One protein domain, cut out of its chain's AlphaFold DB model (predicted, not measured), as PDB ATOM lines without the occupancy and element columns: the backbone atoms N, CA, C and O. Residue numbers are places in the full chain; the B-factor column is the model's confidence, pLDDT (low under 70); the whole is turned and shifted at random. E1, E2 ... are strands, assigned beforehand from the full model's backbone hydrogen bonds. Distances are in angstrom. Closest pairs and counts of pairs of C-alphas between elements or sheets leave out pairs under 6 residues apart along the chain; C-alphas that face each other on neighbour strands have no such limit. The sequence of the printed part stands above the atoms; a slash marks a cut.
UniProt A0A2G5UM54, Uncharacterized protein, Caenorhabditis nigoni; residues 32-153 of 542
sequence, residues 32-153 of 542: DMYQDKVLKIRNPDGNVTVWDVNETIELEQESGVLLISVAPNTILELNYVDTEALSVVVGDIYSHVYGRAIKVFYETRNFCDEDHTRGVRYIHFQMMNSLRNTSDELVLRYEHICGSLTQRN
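AT A GLANCE: This is residues 32 to 153 of the 542 residues of an uncharacterized protein of Caenorhabditis nigoni (UniProt A0A2G5UM54). Picture a sandwich of two strongly twisted sheets, the five strands E3, E2, E5, E8 and E7 face to face with the four strands E4, E10, E9 and E6, which curl like part of a barrel. The strands of one sheet stand at 23 degrees to those of the other; the tip of the hairpin E7 and E8, with Val 97, is at one end of the long axis, and the long link of residues 109 to 120 is at the other. The printed part has 122 residues with no named helix and ten strands, E1 to E10 in chain order, and its class is all strand. The larger sheet, in the order E3 E2 E5 E8 E7, is all antiparallel; the smaller, E4 E10 E9 E6, is mixed; E1 pairs with no named strand. The whole is compact, with a radius of gyration of the C-alphas of 14.6 A, and elongated, with spans of 46 by 27 by 22 A.

HOW THE PARTS SIT: Begin in the larger sheet with E5, residues 63 to 70, and E8, residues 99 to 108: they are antiparallel at 157 degrees, and you find N 66 and O 104 within hydrogen-bond range at 2.8 A. E7, residues 86 to 96, is an edge strand and makes a hairpin with E8; look at N 91 and O 103, 2.8 A apart. On the other side of E5 is E2, residues 37 to 43, antiparallel at 156 degrees, with N 41 and O 65 at 2.8 A. E3, residues 48 to 52, is the other edge strand and makes a hairpin with E2; N 38 and O 51 are 2.8 A apart. E1, residues 33 to 35, runs on into E2 across a break of 1 residue, at 38 degrees; its closest C-alpha pair with E5 is Tyr 34 and Val 70, 5.2 A. Now cross to the smaller sheet, where E9, residues 121 to 129, and E10, residues 134 to 144, form a hairpin with N 125 and O 138 at 2.9 A. E6, residues 74 to 81, is antiparallel to E9 at 153 degrees, with N 77 and O 126 at 2.9 A. E4, residues 56 to 59, is parallel to E10 at 54 degrees, with N 57 and O 141 at 2.8 A. The parts of the two sheets that face each other are 10.3 A apart, centre to centre. The closest C-alphas of E6 and E7 are those of Leu 78 and Val 90, 6.7 A apart; those of E3 and E4 are Trp 51 and Ile 57, 6.4 A apart. E5 and E10 are apart.

IN THESE COORDINATES: Find C-alpha 33 at (-18.188, 26.646, -31.446), where E1 begins. E5 measures 22.6 A from first to last C-alpha, E7 29.5 A and E8 28.5 A; E2 measures 19.6 A and E3 13.7 A. C-alpha 99, the first of E8, is at (-18.120, 24.471, -39.174). In the smaller sheet E6 measures 20.5 A, E9 25.6 A and E4 9.4 A. E10 measures 32.3 A and ends with C-alpha 144 at (-15.838, 54.400, -42.842).

THE WHOLE: The two C-alphas farthest apart are those of Val 97 and Glu 114, 47.0 A. The printed part has no cut. The link from E8 to E9, with 12 residues, is long; the other links between named strands are tight. The mean pLDDT of the printed part is 70.5, and 51 residues are under 70, among them residues 87 to 101, 109 to 118 and 147 to 153.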
ATOM      1  N   ASP A  32     -21.088  23.690 -30.764       53.12
ATOM      2  CA  ASP A  32     -20.896  24.599 -29.637       53.12
ATOM      3  C   ASP A  32     -19.882  25.719 -29.922       53.12
ATOM      4  O   ASP A  32     -19.641  26.562 -29.055       53.12
ATOM      5  N   MET A  33     -19.257  25.716 -31.103       52.56
ATOM      6  CA  MET A  33     -18.188  26.646 -31.446       52.56
ATOM      7  C   MET A  33     -18.683  27.732 -32.406       52.56
ATOM      8  O   MET A  33     -19.264  27.440 -33.451       52.56
ATOM      9  N   TYR A  34     -18.401  28.994 -32.083       58.56
ATOM     10  CA  TYR A  34     -18.558  30.118 -33.009       58.56
ATOM     11  C   TYR A  34     -17.217  30.830 -33.192       58.56
ATOM     12  O   TYR A  34     -16.377  30.866 -32.283       58.56
ATOM     13  N   GLN A  35     -16.977  31.355 -34.397       61.41
ATOM     14  CA  GLN A  35     -15.780  32.145 -34.650       61.41
ATOM     15  C   GLN A  35     -15.998  33.561 -34.116       61.41
ATOM     16  O   GLN A  35     -16.988  34.211 -34.435       61.41
ATOM     17  N   ASP A  36     -15.049  34.060 -33.330       64.94
ATOM     18  CA  ASP A  36     -15.054  35.435 -32.828       64.94
ATOM     19  C   ASP A  36     -14.294  36.397 -33.745       64.94
ATOM     20  O   ASP A  36     -13.927  37.495 -33.332       64.94
ATOM     21  N   LYS A  37     -14.055  35.989 -34.992       72.00
ATOM     22  CA  LYS A  37     -13.323  36.765 -35.981       72.00
ATOM     23  C   LYS A  37     -14.034  36.776 -37.323       72.00
ATOM     24  O   LYS A  37     -14.647  35.786 -37.717       72.00
ATOM     25  N   VAL A  38     -13.823  37.861 -38.050       77.50
ATOM     26  CA  VAL A  38     -14.244  38.076 -39.430       77.50
ATOM     27  C   VAL A  38     -12.999  38.220 -40.297       77.50
ATOM     28  O   VAL A  38     -12.093  38.998 -39.985       77.50
ATOM     29  N   LEU A  39     -12.940  37.466 -41.392       78.69
ATOM     30  CA  LEU A  39     -11.895  37.613 -42.401       78.69
ATOM     31  C   LEU A  39     -12.424  38.527 -43.509       78.69
ATOM     32  O   LEU A  39     -13.329  38.147 -44.246       78.69
ATOM     33  N   LYS A  40     -11.856  39.723 -43.628       82.19
ATOM     34  CA  LYS A  40     -12.203  40.703 -44.659       82.19
ATOM     35  C   LYS A  40     -11.232  40.578 -45.824       82.19
ATOM     36  O   LYS A  40     -10.017  40.674 -45.626       82.19
ATOM     37  N   ILE A  41     -11.767  40.406 -47.028       76.00
ATOM     38  CA  ILE A  41     -11.010  40.317 -48.276       76.00
ATOM     39  C   ILE A  41     -11.495  41.419 -49.216       76.00
ATOM     40  O   ILE A  41     -12.662  41.433 -49.603       76.00
ATOM     41  N   ARG A  42     -10.592  42.339 -49.567       75.44
ATOM     42  CA  ARG A  42     -10.863  43.500 -50.423       75.44
ATOM     43  C   ARG A  42     -10.698  43.161 -51.903       75.44
ATOM     44  O   ARG A  42      -9.734  42.493 -52.280       75.44
ATOM     45  N   ASN A  43     -11.562  43.721 -52.743       67.19
ATOM     46  CA  ASN A  43     -11.480  43.635 -54.199       67.19
ATOM     47  C   ASN A  43     -10.838  44.893 -54.804       67.19
ATOM     48  O   ASN A  43     -11.006  45.990 -54.273       67.19
ATOM     49  N   PRO A  44     -10.151  44.780 -55.955       52.88
ATOM     50  CA  PRO A  44      -9.683  43.557 -56.615       52.88
ATOM     51  C   PRO A  44      -8.310  43.103 -56.094       52.88
ATOM     52  O   PRO A  44      -7.815  42.067 -56.516       52.88
ATOM     53  N   ASP A  45      -7.684  43.889 -55.213       61.72
ATOM     54  CA  ASP A  45      -6.282  43.714 -54.815       61.72
ATOM     55  C   ASP A  45      -6.055  42.490 -53.913       61.72
ATOM     56  O   ASP A  45      -4.915  42.174 -53.568       61.72
ATOM     57  N   GLY A  46      -7.134  41.847 -53.454       61.84
ATOM     58  CA  GLY A  46      -7.081  40.672 -52.593       61.84
ATOM     59  C   GLY A  46      -6.476  40.961 -51.226       61.84
ATOM     60  O   GLY A  46      -5.962  40.048 -50.579       61.84
ATOM     61  N   ASN A  47      -6.471  42.224 -50.774       72.31
ATOM     62  CA  ASN A  47      -5.911  42.548 -49.470       72.31
ATOM     63  C   ASN A  47      -6.779  41.937 -48.370       72.31
ATOM     64  O   ASN A  47      -8.004  42.006 -48.408       72.31
ATOM     65  N   VAL A  48      -6.119  41.351 -47.375       73.00
ATOM     66  CA  VAL A  48      -6.767  40.542 -46.349       73.00
ATOM     67  C   VAL A  48      -6.413  41.032 -44.972       73.00
ATOM     68  O   VAL A  48      -5.233  41.194 -44.641       73.00
ATOM     69  N   THR A  49      -7.464  41.225 -44.185       74.62
ATOM     70  CA  THR A  49      -7.420  41.658 -42.794       74.62
ATOM     71  C   THR A  49      -8.313  40.750 -41.957       74.62
ATOM     72  O   THR A  49      -9.304  40.206 -42.444       74.62
ATOM     73  N   VAL A  50      -7.922  40.534 -40.705       75.56
ATOM     74  CA  VAL A  50      -8.678  39.732 -39.738       75.56
ATOM     75  C   VAL A  50      -9.093  40.663 -38.615       75.56
ATOM     76  O   VAL A  50      -8.249  41.383 -38.082       75.56
ATOM     77  N   TRP A  51     -10.372  40.621 -38.275       78.31
ATOM     78  CA  TRP A  51     -10.999  41.477 -37.275       78.31
ATOM     79  C   TRP A  51     -11.661  40.613 -36.223       78.31
ATOM     80  O   TRP A  51     -12.206  39.567 -36.564       78.31
ATOM     81  N   ASP A  52     -11.637  41.025 -34.961       75.81
ATOM     82  CA  ASP A  52     -12.580  40.465 -33.991       75.81
ATOM     83  C   ASP A  52     -14.014  40.861 -34.355       75.81
ATOM     84  O   ASP A  52     -14.252  41.994 -34.758       75.81
ATOM     85  N   VAL A  53     -14.992  39.975 -34.142       76.50
ATOM     86  CA  VAL A  53     -16.425  40.310 -34.321       76.50
ATOM     87  C   VAL A  53     -16.866  41.483 -33.439       76.50
ATOM     88  O   VAL A  53     -17.821  42.175 -33.768       76.50
ATOM     89  N   ASN A  54     -16.154  41.724 -32.334       77.81
ATOM     90  CA  ASN A  54     -16.413  42.833 -31.414       77.81
ATOM     91  C   ASN A  54     -15.613  44.108 -31.744       77.81
ATOM     92  O   ASN A  54     -15.873  45.155 -31.142       77.81
ATOM     93  N   GLU A  55     -14.619  44.020 -32.632       82.81
ATOM     94  CA  GLU A  55     -13.867  45.178 -33.118       82.81
ATOM     95  C   GLU A  55     -14.679  45.929 -34.181       82.81
ATOM     96  O   GLU A  55     -15.546  45.370 -34.852       82.81
ATOM     97  N   THR A  56     -14.381  47.216 -34.338       86.12
ATOM     98  CA  THR A  56     -14.900  48.011 -35.450       86.12
ATOM     99  C   THR A  56     -14.092  47.693 -36.702       86.12
ATOM    100  O   THR A  56     -12.897  47.973 -36.750       86.12
ATOM    101  N   ILE A  57     -14.741  47.097 -37.701       88.06
ATOM    102  CA  ILE A  57     -14.157  46.799 -39.008       88.06
ATOM    103  C   ILE A  57     -14.044  48.098 -39.802       88.06
ATOM    104  O   ILE A  57     -15.031  48.785 -40.044       88.06
ATOM    105  N   GLU A  58     -12.848  48.430 -40.259       86.00
ATOM    106  CA  GLU A  58     -12.653  49.620 -41.084       86.00
ATOM    107  C   GLU A  58     -12.987  49.306 -42.549       86.00
ATOM    108  O   GLU A  58     -12.439  48.351 -43.110       86.00
ATOM    109  N   LEU A  59     -13.865  50.091 -43.181       84.19
ATOM    110  CA  LEU A  59     -14.253  49.969 -44.592       84.19
ATOM    111  C   LEU A  59     -13.854  51.234 -45.372       84.19
ATOM    112  O   LEU A  59     -14.219  52.347 -44.995       84.19
ATOM    113  N   GLU A  60     -13.105  51.059 -46.462       79.19
ATOM    114  CA  GLU A  60     -12.809  52.130 -47.432       79.19
ATOM    115  C   GLU A  60     -13.944  52.247 -48.460       79.19
ATOM    116  O   GLU A  60     -14.888  51.462 -48.425       79.19
ATOM    117  N   GLN A  61     -13.823  53.165 -49.428       75.31
ATOM    118  CA  GLN A  61     -14.611  53.098 -50.659       75.31
ATOM    119  C   GLN A  61     -14.129  51.924 -51.536       75.31
ATOM    120  O   GLN A  61     -13.263  52.069 -52.401       75.31
ATOM    121  N   GLU A  62     -14.668  50.740 -51.273       75.31
ATOM    122  CA  GLU A  62     -14.259  49.457 -51.829       75.31
ATOM    123  C   GLU A  62     -15.448  48.487 -52.013       75.31
ATOM    124  O   GLU A  62     -16.574  48.710 -51.566       75.31
ATOM    125  N   SER A  63     -15.171  47.349 -52.639       72.50
ATOM    126  CA  SER A  63     -16.021  46.162 -52.552       72.50
ATOM    127  C   SER A  63     -15.209  44.989 -52.018       72.50
ATOM    128  O   SER A  63     -13.973  44.988 -52.078       72.50
ATOM    129  N   GLY A  64     -15.880  43.983 -51.467       74.88
ATOM    130  CA  GLY A  64     -15.186  42.851 -50.873       74.88
ATOM    131  C   GLY A  64     -16.096  41.744 -50.367       74.88
ATOM    132  O   GLY A  64     -17.292  41.681 -50.658       74.88
ATOM    133  N   VAL A  65     -15.481  40.837 -49.614       76.56
ATOM    134  CA  VAL A  65     -16.149  39.725 -48.937       76.56
ATOM    135  C   VAL A  65     -15.715  39.696 -47.480       76.56
ATOM    136  O   VAL A  65     -14.521  39.708 -47.179       76.56
ATOM    137  N   LEU A  66     -16.687  39.614 -46.579       81.19
ATOM    138  CA  LEU A  66     -16.493  39.204 -45.197       81.19
ATOM    139  C   LEU A  66     -16.790  37.707 -45.113       81.19
ATOM    140  O   LEU A  66     -17.871  37.250 -45.478       81.19
ATOM    141  N   LEU A  67     -15.818  36.927 -44.659       77.69
ATOM    142  CA  LEU A  67     -15.994  35.511 -44.374       77.69
ATOM    143  C   LEU A  67     -16.210  35.338 -42.875       77.69
ATOM    144  O   LEU A  67     -15.364  35.730 -42.063       77.69
ATOM    145  N   ILE A  68     -17.339  34.725 -42.536       78.06
ATOM    146  CA  ILE A  68     -17.772  34.473 -41.162       78.06
ATOM    147  C   ILE A  68     -17.912  32.964 -41.004       78.06
ATOM    148  O   ILE A  68     -18.695  32.347 -41.729       78.06
ATOM    149  N   SER A  69     -17.163  32.351 -40.079       73.06
ATOM    150  CA  SER A  69     -17.349  30.925 -39.789       73.06
ATOM    151  C   SER A  69     -18.282  30.713 -38.602       73.06
ATOM    152  O   SER A  69     -18.082  31.259 -37.520       73.06
ATOM    153  N   VAL A  70     -19.288  29.874 -38.801       70.94
ATOM    154  CA  VAL A  70     -20.312  29.520 -37.816       70.94
ATOM    155  C   VAL A  70     -20.341  28.004 -37.601       70.94
ATOM    156  O   VAL A  70     -19.634  27.254 -38.276       70.94
ATOM    157  N   ALA A  71     -21.155  27.523 -36.662       67.44
ATOM    158  CA  ALA A  71     -21.330  26.090 -36.445       67.44
ATOM    159  C   ALA A  71     -21.958  25.389 -37.679       67.44
ATOM    160  O   ALA A  71     -22.694  26.020 -38.445       67.44
ATOM    161  N   PRO A  72     -21.738  24.070 -37.875       64.19
ATOM    162  CA  PRO A  72     -22.217  23.317 -39.044       64.19
ATOM    163  C   PRO A  72     -23.724  23.371 -39.311       64.19
ATOM    164  O   PRO A  72     -24.155  23.025 -40.404       64.19
ATOM    165  N   ASN A  73     -24.530  23.735 -38.317       68.81
ATOM    166  CA  ASN A  73     -25.993  23.760 -38.398       68.81
ATOM    167  C   ASN A  73     -26.561  25.167 -38.207       68.81
ATOM    168  O   ASN A  73     -27.746  25.336 -37.930       68.81
ATOM    169  N   THR A  74     -25.700  26.177 -38.327       71.06
ATOM    170  CA  THR A  74     -26.091  27.580 -38.265       71.06
ATOM    171  C   THR A  74     -26.310  28.132 -39.672       71.06
ATOM    172  O   THR A  74     -25.561  27.825 -40.606       71.06
ATOM    173  N   ILE A  75     -27.372  28.917 -39.813       73.81
ATOM    174  CA  ILE A  75     -27.671  29.768 -40.964       73.81
ATOM    175  C   ILE A  75     -27.475  31.212 -40.505       73.81
ATOM    176  O   ILE A  75     -27.769  31.531 -39.352       73.81
ATOM    177  N   LEU A  76     -26.949  32.055 -41.390       73.31
ATOM    178  CA  LEU A  76     -26.815  33.489 -41.172       73.31
ATOM    179  C   LEU A  76     -27.728  34.201 -42.166       73.31
ATOM    180  O   LEU A  76     -27.611  33.966 -43.367       73.31
ATOM    181  N   GLU A  77     -28.601  35.065 -41.674       75.19
ATOM    182  CA  GLU A  77     -29.479  35.903 -42.491       75.19
ATOM    183  C   GLU A  77     -29.190  37.372 -42.210       75.19
ATOM    184  O   GLU A  77     -28.885  37.744 -41.078       75.19
ATOM    185  N   LEU A  78     -29.256  38.212 -43.241       73.94
ATOM    186  CA  LEU A  78     -29.151  39.656 -43.065       73.94
ATOM    187  C   LEU A  78     -30.500  40.193 -42.577       73.94
ATOM    188  O   LEU A  78     -31.497  40.060 -43.282       73.94
ATOM    189  N   ASN A  79     -30.516  40.822 -41.400       72.88
ATOM    190  CA  ASN A  79     -31.703  41.504 -40.886       72.88
ATOM    191  C   ASN A  79     -31.800  42.916 -41.466       72.88
ATOM    192  O   ASN A  79     -32.777  43.246 -42.130       72.88
ATOM    193  N   TYR A  80     -30.790  43.754 -41.210       75.81
ATOM    194  CA  TYR A  80     -30.703  45.103 -41.765       75.81
ATOM    195  C   TYR A  80     -29.276  45.668 -41.679       75.81
ATOM    196  O   TYR A  80     -28.409  45.140 -40.974       75.81
ATOM    197  N   VAL A  81     -29.047  46.764 -42.402       77.25
ATOM    198  CA  VAL A  81     -27.812  47.558 -42.376       77.25
ATOM    199  C   VAL A  81     -28.177  48.986 -41.980       77.25
ATOM    200  O   VAL A  81     -29.153  49.528 -42.489       77.25
ATOM    201  N   ASP A  82     -27.401  49.603 -41.089       73.25
ATOM    202  CA  ASP A  82     -27.683  50.960 -40.586       73.25
ATOM    203  C   ASP A  82     -27.706  52.060 -41.657       73.25
ATOM    204  O   ASP A  82     -28.221  53.152 -41.416       73.25
ATOM    205  N   THR A  83     -27.074  51.827 -42.806       70.62
ATOM    206  CA  THR A  83     -26.914  52.836 -43.851       70.62
ATOM    207  C   THR A  83     -27.108  52.236 -45.233       70.62
ATOM    208  O   THR A  83     -26.580  51.172 -45.543       70.62
ATOM    209  N   GLU A  84     -27.811  52.976 -46.085       63.56
ATOM    210  CA  GLU A  84     -27.985  52.659 -47.507       63.56
ATOM    211  C   GLU A  84     -26.680  52.787 -48.302       63.56
ATOM    212  O   GLU A  84     -26.556  52.264 -49.410       63.56
ATOM    213  N   ALA A  85     -25.680  53.465 -47.733       64.94
ATOM    214  CA  ALA A  85     -24.379  53.595 -48.355       64.94
ATOM    215  C   ALA A  85     -23.627  52.246 -48.379       64.94
ATOM    216  O   ALA A  85     -22.797  52.033 -49.261       64.94
ATOM    217  N   LEU A  86     -23.932  51.298 -47.481       73.19
ATOM    218  CA  LEU A  86     -23.340  49.958 -47.469       73.19
ATOM    219  C   LEU A  86     -24.341  48.926 -48.007       73.19
ATOM    220  O   LEU A  86     -25.336  48.608 -47.363       73.19
ATOM    221  N   SER A  87     -24.024  48.342 -49.159       69.19
ATOM    222  CA  SER A  87     -24.751  47.198 -49.707       69.19
ATOM    223  C   SER A  87     -24.167  45.901 -49.152       69.19
ATOM    224  O   SER A  87     -22.944  45.731 -49.158       69.19
ATOM    225  N   VAL A  88     -25.017  44.990 -48.670       67.94
ATOM    226  CA  VAL A  88     -24.609  43.703 -48.090       67.94
ATOM    227  C   VAL A  88     -25.479  42.580 -48.642       67.94
ATOM    228  O   VAL A  88     -26.702  42.671 -48.623       67.94
ATOM    229  N   VAL A  89     -24.850  41.491 -49.083       62.75
ATOM    230  CA  VAL A  89     -25.544  40.285 -49.552       62.75
ATOM    231  C   VAL A  89     -24.904  39.052 -48.928       62.75
ATOM    232  O   VAL A  89     -23.700  38.823 -49.066       62.75
ATOM    233  N   VAL A  90     -25.712  38.229 -48.262       64.94
ATOM    234  CA  VAL A  90     -25.270  36.918 -47.773       64.94
ATOM    235  C   VAL A  90     -25.300  35.933 -48.939       64.94
ATOM    236  O   VAL A  90     -26.321  35.765 -49.596       64.94
ATOM    237  N   GLY A  91     -24.153  35.327 -49.228       60.91
ATOM    238  CA  GLY A  91     -23.975  34.370 -50.311       60.91
ATOM    239  C   GLY A  91     -23.838  32.927 -49.836       60.91
ATOM    240  O   GLY A  91     -24.061  32.605 -48.671       60.91
ATOM    241  N   ASP A  92     -23.423  32.068 -50.771       57.28
ATOM    242  CA  ASP A  92     -23.330  30.619 -50.582       57.28
ATOM    243  C   ASP A  92     -22.609  30.191 -49.292       57.28
ATOM    244  O   ASP A  92     -21.584  30.752 -48.880       57.28
ATOM    245  N   ILE A  93     -23.144  29.121 -48.700       59.66
ATOM    246  CA  ILE A  93     -22.678  28.505 -47.460       59.66
ATOM    247  C   ILE A  93     -21.735  27.349 -47.794       59.66
ATOM    248  O   ILE A  93     -22.129  26.378 -48.444       59.66
ATOM    249  N   TYR A  94     -20.516  27.374 -47.258       61.00
ATOM    250  CA  TYR A  94     -19.644  26.201 -47.267       61.00
ATOM    251  C   TYR A  94     -19.813  25.402 -45.997       61.00
ATOM    252  O   TYR A  94     -19.428  25.872 -44.935       61.00
ATOM    253  N   SER A  95     -20.338  24.183 -46.095       50.22
ATOM    254  CA  SER A  95     -20.529  23.314 -44.933       50.22
ATOM    255  C   SER A  95     -19.407  22.287 -44.799       50.22
ATOM    256  O   SER A  95     -19.207  21.447 -45.672       50.22
ATOM    257  N   HIS A  96     -18.709  22.320 -43.666       51.97
ATOM    258  CA  HIS A  96     -17.852  21.252 -43.158       51.97
ATOM    259  C   HIS A  96     -18.543  20.577 -41.967       51.97
ATOM    260  O   HIS A  96     -19.352  21.182 -41.268       51.97
ATOM    261  N   VAL A  97     -18.150  19.339 -41.664       50.19
ATOM    262  CA  VAL A  97     -18.611  18.570 -40.489       50.19
ATOM    263  C   VAL A  97     -18.370  19.300 -39.151       50.19
ATOM    264  O   VAL A  97     -19.009  18.977 -38.162       50.19
ATOM    265  N   TYR A  98     -17.480  20.301 -39.122       50.88
ATOM    266  CA  TYR A  98     -17.034  20.998 -37.904       50.88
ATOM    267  C   TYR A  98     -17.239  22.522 -37.957       50.88
ATOM    268  O   TYR A  98     -16.857  23.219 -37.026       50.88
ATOM    269  N   GLY A  99     -17.810  23.051 -39.043       58.84
ATOM    270  CA  GLY A  99     -18.120  24.471 -39.174       58.84
ATOM    271  C   GLY A  99     -18.651  24.810 -40.560       58.84
ATOM    272  O   GLY A  99     -18.447  24.061 -41.514       58.84
ATOM    273  N   ARG A 100     -19.325  25.946 -40.680       65.44
ATOM    274  CA  ARG A 100     -19.738  26.541 -41.947       65.44
ATOM    275  C   ARG A 100     -18.991  27.841 -42.172       65.44
ATOM    276  O   ARG A 100     -18.915  28.622 -41.241       65.44
ATOM    277  N   ALA A 101     -18.482  28.094 -43.373       67.56
ATOM    278  CA  ALA A 101     -17.991  29.416 -43.757       67.56
ATOM    279  C   ALA A 101     -19.043  30.096 -44.635       67.56
ATOM    280  O   ALA A 101     -19.403  29.576 -45.693       67.56
ATOM    281  N   ILE A 102     -19.543  31.237 -44.175       72.50
ATOM    282  CA  ILE A 102     -20.571  32.025 -44.846       72.50
ATOM    283  C   ILE A 102     -19.904  33.244 -45.468       72.50
ATOM    284  O   ILE A 102     -19.118  33.940 -44.818       72.50
ATOM    285  N   LYS A 103     -20.206  33.478 -46.745       74.50
ATOM    286  CA  LYS A 103     -19.744  34.656 -47.473       74.50
ATOM    287  C   LYS A 103     -20.742  35.779 -47.300       74.50
ATOM    288  O   LYS A 103     -21.924  35.603 -47.565       74.50
ATOM    289  N   VAL A 104     -20.244  36.948 -46.950       76.50
ATOM    290  CA  VAL A 104     -21.016  38.180 -46.938       76.50
ATOM    291  C   VAL A 104     -20.338  39.135 -47.904       76.50
ATOM    292  O   VAL A 104     -19.262  39.663 -47.627       76.50
ATOM    293  N   PHE A 105     -20.932  39.303 -49.078       74.00
ATOM    294  CA  PHE A 105     -20.486  40.290 -50.049       74.00
ATOM    295  C   PHE A 105     -20.868  41.673 -49.549       74.00
ATOM    296  O   PHE A 105     -21.981  41.859 -49.057       74.00
ATOM    297  N   TYR A 106     -19.953  42.626 -49.681       75.31
ATOM    298  CA  TYR A 106     -20.238  44.011 -49.353       75.31
ATOM    299  C   TYR A 106     -19.690  44.955 -50.416       75.31
ATOM    300  O   TYR A 106     -18.661  44.691 -51.048       75.31
ATOM    301  N   GLU A 107     -20.381  46.070 -50.592       74.31
ATOM    302  CA  GLU A 107     -19.962  47.165 -51.452       74.31
ATOM    303  C   GLU A 107     -20.302  48.488 -50.787       74.31
ATOM    304  O   GLU A 107     -21.399  48.672 -50.256       74.31
ATOM    305  N   THR A 108     -19.352  49.413 -50.838       72.69
ATOM    306  CA  THR A 108     -19.496  50.716 -50.211       72.69
ATOM    307  C   THR A 108     -19.769  51.820 -51.253       72.69
ATOM    308  O   THR A 108     -19.027  51.908 -52.233       72.69
ATOM    309  N   ARG A 109     -20.778  52.684 -51.052       67.31
ATOM    310  CA  ARG A 109     -21.222  53.759 -51.971       67.31
ATOM    311  C   ARG A 109     -21.037  55.168 -51.386       67.31
ATOM    312  O   ARG A 109     -21.350  55.380 -50.225       67.31
ATOM    313  N   ASN A 110     -20.593  56.134 -52.203       57.69
ATOM    314  CA  ASN A 110     -20.585  57.586 -51.912       57.69
ATOM    315  C   ASN A 110     -20.107  57.985 -50.495       57.69
ATOM    316  O   ASN A 110     -20.602  58.926 -49.883       57.69
ATOM    317  N   PHE A 111     -19.135  57.248 -49.951       60.72
ATOM    318  CA  PHE A 111     -18.813  57.303 -48.522       60.72
ATOM    319  C   PHE A 111     -17.962  58.483 -48.074       60.72
ATOM    320  O   PHE A 111     -17.842  58.701 -46.870       60.72
ATOM    321  N   CYS A 112     -17.365  59.220 -49.010       62.97
ATOM    322  CA  CYS A 112     -16.465  60.330 -48.702       62.97
ATOM    323  C   CYS A 112     -17.061  61.717 -48.938       62.97
ATOM    324  O   CYS A 112     -16.336  62.706 -48.845       62.97
ATOM    325  N   ASP A 113     -18.374  61.792 -49.155       59.72
ATOM    326  CA  ASP A 113     -19.114  63.050 -49.107       59.72
ATOM    327  C   ASP A 113     -19.355  63.446 -47.636       59.72
ATOM    328  O   ASP A 113     -19.674  62.600 -46.796       59.72
ATOM    329  N   GLU A 114     -19.161  64.728 -47.300       53.12
ATOM    330  CA  GLU A 114     -19.005  65.237 -45.922       53.12
ATOM    331  C   GLU A 114     -20.128  64.833 -44.938       53.12
ATOM    332  O   GLU A 114     -19.866  64.718 -43.739       53.12
ATOM    333  N   ASP A 115     -21.331  64.518 -45.426       52.44
ATOM    334  CA  ASP A 115     -22.504  64.159 -44.613       52.44
ATOM    335  C   ASP A 115     -22.530  62.694 -44.117       52.44
ATOM    336  O   ASP A 115     -23.202  62.391 -43.128       52.44
ATOM    337  N   HIS A 116     -21.774  61.779 -44.738       52.88
ATOM    338  CA  HIS A 116     -21.828  60.331 -44.443       52.88
ATOM    339  C   HIS A 116     -20.608  59.800 -43.668       52.88
ATOM    340  O   HIS A 116     -20.532  58.619 -43.327       52.88
ATOM    341  N   THR A 117     -19.651  60.670 -43.346       53.03
ATOM    342  CA  THR A 117     -18.268  60.279 -43.013       53.03
ATOM    343  C   THR A 117     -17.966  60.025 -41.532       53.03
ATOM    344  O   THR A 117     -16.795  59.884 -41.182       53.03
ATOM    345  N   ARG A 118     -18.948  59.991 -40.612       58.75
ATOM    346  CA  ARG A 118     -18.628  59.929 -39.165       58.75
ATOM    347  C   ARG A 118     -19.453  58.941 -38.333       58.75
ATOM    348  O   ARG A 118     -20.680  59.039 -38.222       58.75
ATOM    349  N   GLY A 119     -18.721  58.068 -37.637       73.38
ATOM    350  CA  GLY A 119     -19.183  57.241 -36.525       73.38
ATOM    351  C   GLY A 119     -19.315  55.754 -36.852       73.38
ATOM    352  O   GLY A 119     -19.498  55.363 -38.000       73.38
ATOM    353  N   VAL A 120     -19.274  54.939 -35.797       83.81
ATOM    354  CA  VAL A 120     -19.505  53.491 -35.874       83.81
ATOM    355  C   VAL A 120     -20.939  53.212 -36.334       83.81
ATOM    356  O   VAL A 120     -21.881  53.903 -35.927       83.81
ATOM    357  N   ARG A 121     -21.083  52.208 -37.196       87.19
ATOM    358  CA  ARG A 121     -22.332  51.675 -37.746       87.19
ATOM    359  C   ARG A 121     -22.354  50.156 -37.605       87.19
ATOM    360  O   ARG A 121     -21.342  49.545 -37.245       87.19
ATOM    361  N   TYR A 122     -23.504  49.557 -37.885       86.56
ATOM    362  CA  TYR A 122     -23.766  48.157 -37.600       86.56
ATOM    363  C   TYR A 122     -24.377  47.406 -38.788       86.56
ATOM    364  O   TYR A 122     -25.177  47.936 -39.566       86.56
ATOM    365  N   ILE A 123     -23.944  46.154 -38.946       87.25
ATOM    366  CA  ILE A 123     -24.572  45.158 -39.813       87.25
ATOM    367  C   ILE A 123     -25.202  44.124 -38.889       87.25
ATOM    368  O   ILE A 123     -24.494  43.498 -38.092       87.25
ATOM    369  N   HIS A 124     -26.515  43.965 -38.995       85.19
ATOM    370  CA  HIS A 124     -27.286  43.091 -38.126       85.19
ATOM    371  C   HIS A 124     -27.611  41.795 -38.851       85.19
ATOM    372  O   HIS A 124     -28.286  41.798 -39.884       85.19
ATOM    373  N   PHE A 125     -27.151  40.682 -38.292       84.31
ATOM    374  CA  PHE A 125     -27.447  39.351 -38.795       84.31
ATOM    375  C   PHE A 125     -28.227  38.528 -37.779       84.31
ATOM    376  O   PHE A 125     -27.933  38.556 -36.581       84.31
ATOM    377  N   GLN A 126     -29.150  37.710 -38.277       80.50
ATOM    378  CA  GLN A 126     -29.760  36.637 -37.509       80.50
ATOM    379  C   GLN A 126     -28.960  35.348 -37.693       80.50
ATOM    380  O   GLN A 126     -28.765  34.881 -38.814       80.50
ATOM    381  N   MET A 127     -28.517  34.747 -36.592       79.19
ATOM    382  CA  MET A 127     -27.928  33.412 -36.562       79.19
ATOM    383  C   MET A 127     -28.962  32.413 -36.060       79.19
ATOM    384  O   MET A 127     -29.359  32.450 -34.898       79.19
ATOM    385  N   MET A 128     -29.368  31.484 -36.918       77.44
ATOM    386  CA  MET A 128     -30.327  30.438 -36.564       77.44
ATOM    387  C   MET A 128     -29.637  29.084 -36.525       77.44
ATOM    388  O   MET A 128     -29.101  28.632 -37.538       77.44
ATOM    389  N   ASN A 129     -29.660  28.417 -35.370       72.88
ATOM    390  CA  ASN A 129     -29.091  27.083 -35.204       72.88
ATOM    391  C   ASN A 129     -30.203  26.032 -35.158       72.88
ATOM    392  O   ASN A 129     -30.940  25.932 -34.175       72.88
ATOM    393  N   SER A 130     -30.297  25.207 -36.201       69.69
ATOM    394  CA  SER A 130     -31.377  24.222 -36.335       69.69
ATOM    395  C   SER A 130     -31.279  23.048 -35.358       69.69
ATOM    396  O   SER A 130     -32.297  22.437 -35.047       69.69
ATOM    397  N   LEU A 131     -30.086  22.731 -34.840       65.88
ATOM    398  CA  LEU A 131     -29.916  21.661 -33.850       65.88
ATOM    399  C   LEU A 131     -30.235  22.118 -32.430       65.88
ATOM    400  O   LEU A 131     -30.712  21.325 -31.623       65.88
ATOM    401  N   ARG A 132     -29.943  23.382 -32.116       61.22
ATOM    402  CA  ARG A 132     -30.191  23.965 -30.789       61.22
ATOM    403  C   ARG A 132     -31.548  24.648 -30.699       61.22
ATOM    404  O   ARG A 132     -31.988  24.962 -29.600       61.22
ATOM    405  N   ASN A 133     -32.204  24.845 -31.843       66.19
ATOM    406  CA  ASN A 133     -33.426  25.625 -31.970       66.19
ATOM    407  C   ASN A 133     -33.277  27.018 -31.327       66.19
ATOM    408  O   ASN A 133     -34.183  27.504 -30.652       66.19
ATOM    409  N   THR A 134     -32.097  27.626 -31.490       63.84
ATOM    410  CA  THR A 134     -31.781  28.968 -30.991       63.84
ATOM    411  C   THR A 134     -31.697  29.959 -32.138       63.84
ATOM    412  O   THR A 134     -31.362  29.602 -33.273       63.84
ATOM    413  N   SER A 135     -32.006  31.210 -31.812       73.50
ATOM    414  CA  SER A 135     -31.903  32.346 -32.711       73.50
ATOM    415  C   SER A 135     -31.177  33.460 -31.966       73.50
ATOM    416  O   SER A 135     -31.712  33.996 -30.997       73.50
ATOM    417  N   ASP A 136     -29.956  33.759 -32.395       75.50
ATOM    418  CA  ASP A 136     -29.067  34.745 -31.779       75.50
ATOM    419  C   ASP A 136     -28.767  35.867 -32.776       75.50
ATOM    420  O   ASP A 136     -28.727  35.640 -33.984       75.50
ATOM    421  N   GLU A 137     -28.532  37.082 -32.290       80.44
ATOM    422  CA  GLU A 137     -28.142  38.203 -33.146       80.44
ATOM    423  C   GLU A 137     -26.612  38.327 -33.205       80.44
ATOM    424  O   GLU A 137     -25.937  38.366 -32.173       80.44
ATOM    425  N   LEU A 138     -26.059  38.415 -34.416       83.88
ATOM    426  CA  LEU A 138     -24.674  38.815 -34.650       83.88
ATOM    427  C   LEU A 138     -24.655  40.249 -35.174       83.88
ATOM    428  O   LEU A 138     -25.146  40.522 -36.266       83.88
ATOM    429  N   VAL A 139     -24.025  41.145 -34.417       86.25
ATOM    430  CA  VAL A 139     -23.887  42.556 -34.789       86.25
ATOM    431  C   VAL A 139     -22.428  42.852 -35.110       86.25
ATOM    432  O   VAL A 139     -21.588  42.892 -34.209       86.25
ATOM    433  N   LEU A 140     -22.122  43.076 -36.389       90.19
ATOM    434  CA  LEU A 140     -20.792  43.516 -36.807       90.19
ATOM    435  C   LEU A 140     -20.716  45.036 -36.790       90.19
ATOM    436  O   LEU A 140     -21.576  45.711 -37.349       90.19
ATOM    437  N   ARG A 141     -19.662  45.568 -36.172       90.38
ATOM    438  CA  ARG A 141     -19.393  47.007 -36.128       90.38
ATOM    439  C   ARG A 141     -18.498  47.387 -37.289       90.38
ATOM    440  O   ARG A 141     -17.520  46.688 -37.546       90.38
ATOM    441  N   TYR A 142     -18.774  48.506 -37.936       88.50
ATOM    442  CA  TYR A 142     -17.881  49.059 -38.942       88.50
ATOM    443  C   TYR A 142     -17.803  50.580 -38.874       88.50
ATOM    444  O   TYR A 142     -18.679  51.241 -38.318       88.50
ATOM    445  N   GLU A 143     -16.722  51.122 -39.414       85.81
ATOM    446  CA  GLU A 143     -16.515  52.557 -39.577       85.81
ATOM    447  C   GLU A 143     -15.917  52.834 -40.956       85.81
ATOM    448  O   GLU A 143     -15.134  52.041 -41.487       85.81
ATOM    449  N   HIS A 144     -16.309  53.964 -41.536       78.25
ATOM    450  CA  HIS A 144     -15.838  54.400 -42.842       78.25
ATOM    451  C   HIS A 144     -14.543  55.180 -42.730       78.25
ATOM    452  O   HIS A 144     -14.434  56.103 -41.922       78.25
ATOM    453  N   ILE A 145     -13.586  54.852 -43.595       77.19
ATOM    454  CA  ILE A 145     -12.315  55.565 -43.677       77.19
ATOM    455  C   ILE A 145     -12.123  56.122 -45.086       77.19
ATOM    456  O   ILE A 145     -12.036  55.389 -46.069       77.19
ATOM    457  N   CYS A 146     -12.005  57.446 -45.166       72.94
ATOM    458  CA  CYS A 146     -11.679  58.177 -46.388       72.94
ATOM    459  C   CYS A 146     -10.166  58.361 -46.504       72.94
ATOM    460  O   CYS A 146      -9.616  59.426 -46.230       72.94
ATOM    461  N   GLY A 147      -9.477  57.276 -46.847       64.19
ATOM    462  CA  GLY A 147      -8.025  57.225 -46.984       64.19
ATOM    463  C   GLY A 147      -7.528  55.787 -47.066       64.19
ATOM    464  O   GLY A 147      -8.275  54.854 -46.795       64.19
ATOM    465  N   SER A 148      -6.262  55.596 -47.442       58.47
ATOM    466  CA  SER A 148      -5.666  54.259 -47.464       58.47
ATOM    467  C   SER A 148      -5.546  53.704 -46.044       58.47
ATOM    468  O   SER A 148      -4.883  54.316 -45.201       58.47
ATOM    469  N   LEU A 149      -6.108  52.524 -45.809       60.47
ATOM    470  CA  LEU A 149      -5.961  51.754 -44.586       60.47
ATOM    471  C   LEU A 149      -4.480  51.548 -44.295       60.47
ATOM    472  O   LEU A 149      -3.718  51.022 -45.115       60.47
ATOM    473  N   THR A 150      -4.070  51.911 -43.085       54.69
ATOM    474  CA  THR A 150      -2.784  51.471 -42.557       54.69
ATOM    475  C   THR A 150      -2.770  49.949 -42.530       54.69
ATOM    476  O   THR A 150      -3.623  49.310 -41.918       54.69
ATOM    477  N   GLN A 151      -1.795  49.355 -43.217       50.59
ATOM    478  CA  GLN A 151      -1.648  47.910 -43.323       50.59
ATOM    479  C   GLN A 151      -1.489  47.296 -41.922       50.59
ATOM    480  O   GLN A 151      -0.413  47.329 -41.326       50.59
ATOM    481  N   ARG A 152      -2.571  46.731 -41.375       56.09
ATOM    482  CA  ARG A 152      -2.526  45.987 -40.112       56.09
ATOM    483  C   ARG A 152      -1.796  44.674 -40.382       56.09
ATOM    484  O   ARG A 152      -2.163  43.951 -41.305       56.09
ATOM    485  N   ASN A 153      -0.768  44.357 -39.595       47.50
ATOM    486  CA  ASN A 153      -0.184  43.015 -39.581       47.50
ATOM    487  C   ASN A 153      -1.171  42.103 -38.844       47.50
ATOM    488  O   ASN A 153      -1.303  42.242 -37.625       47.50
TER     489      ASN A 153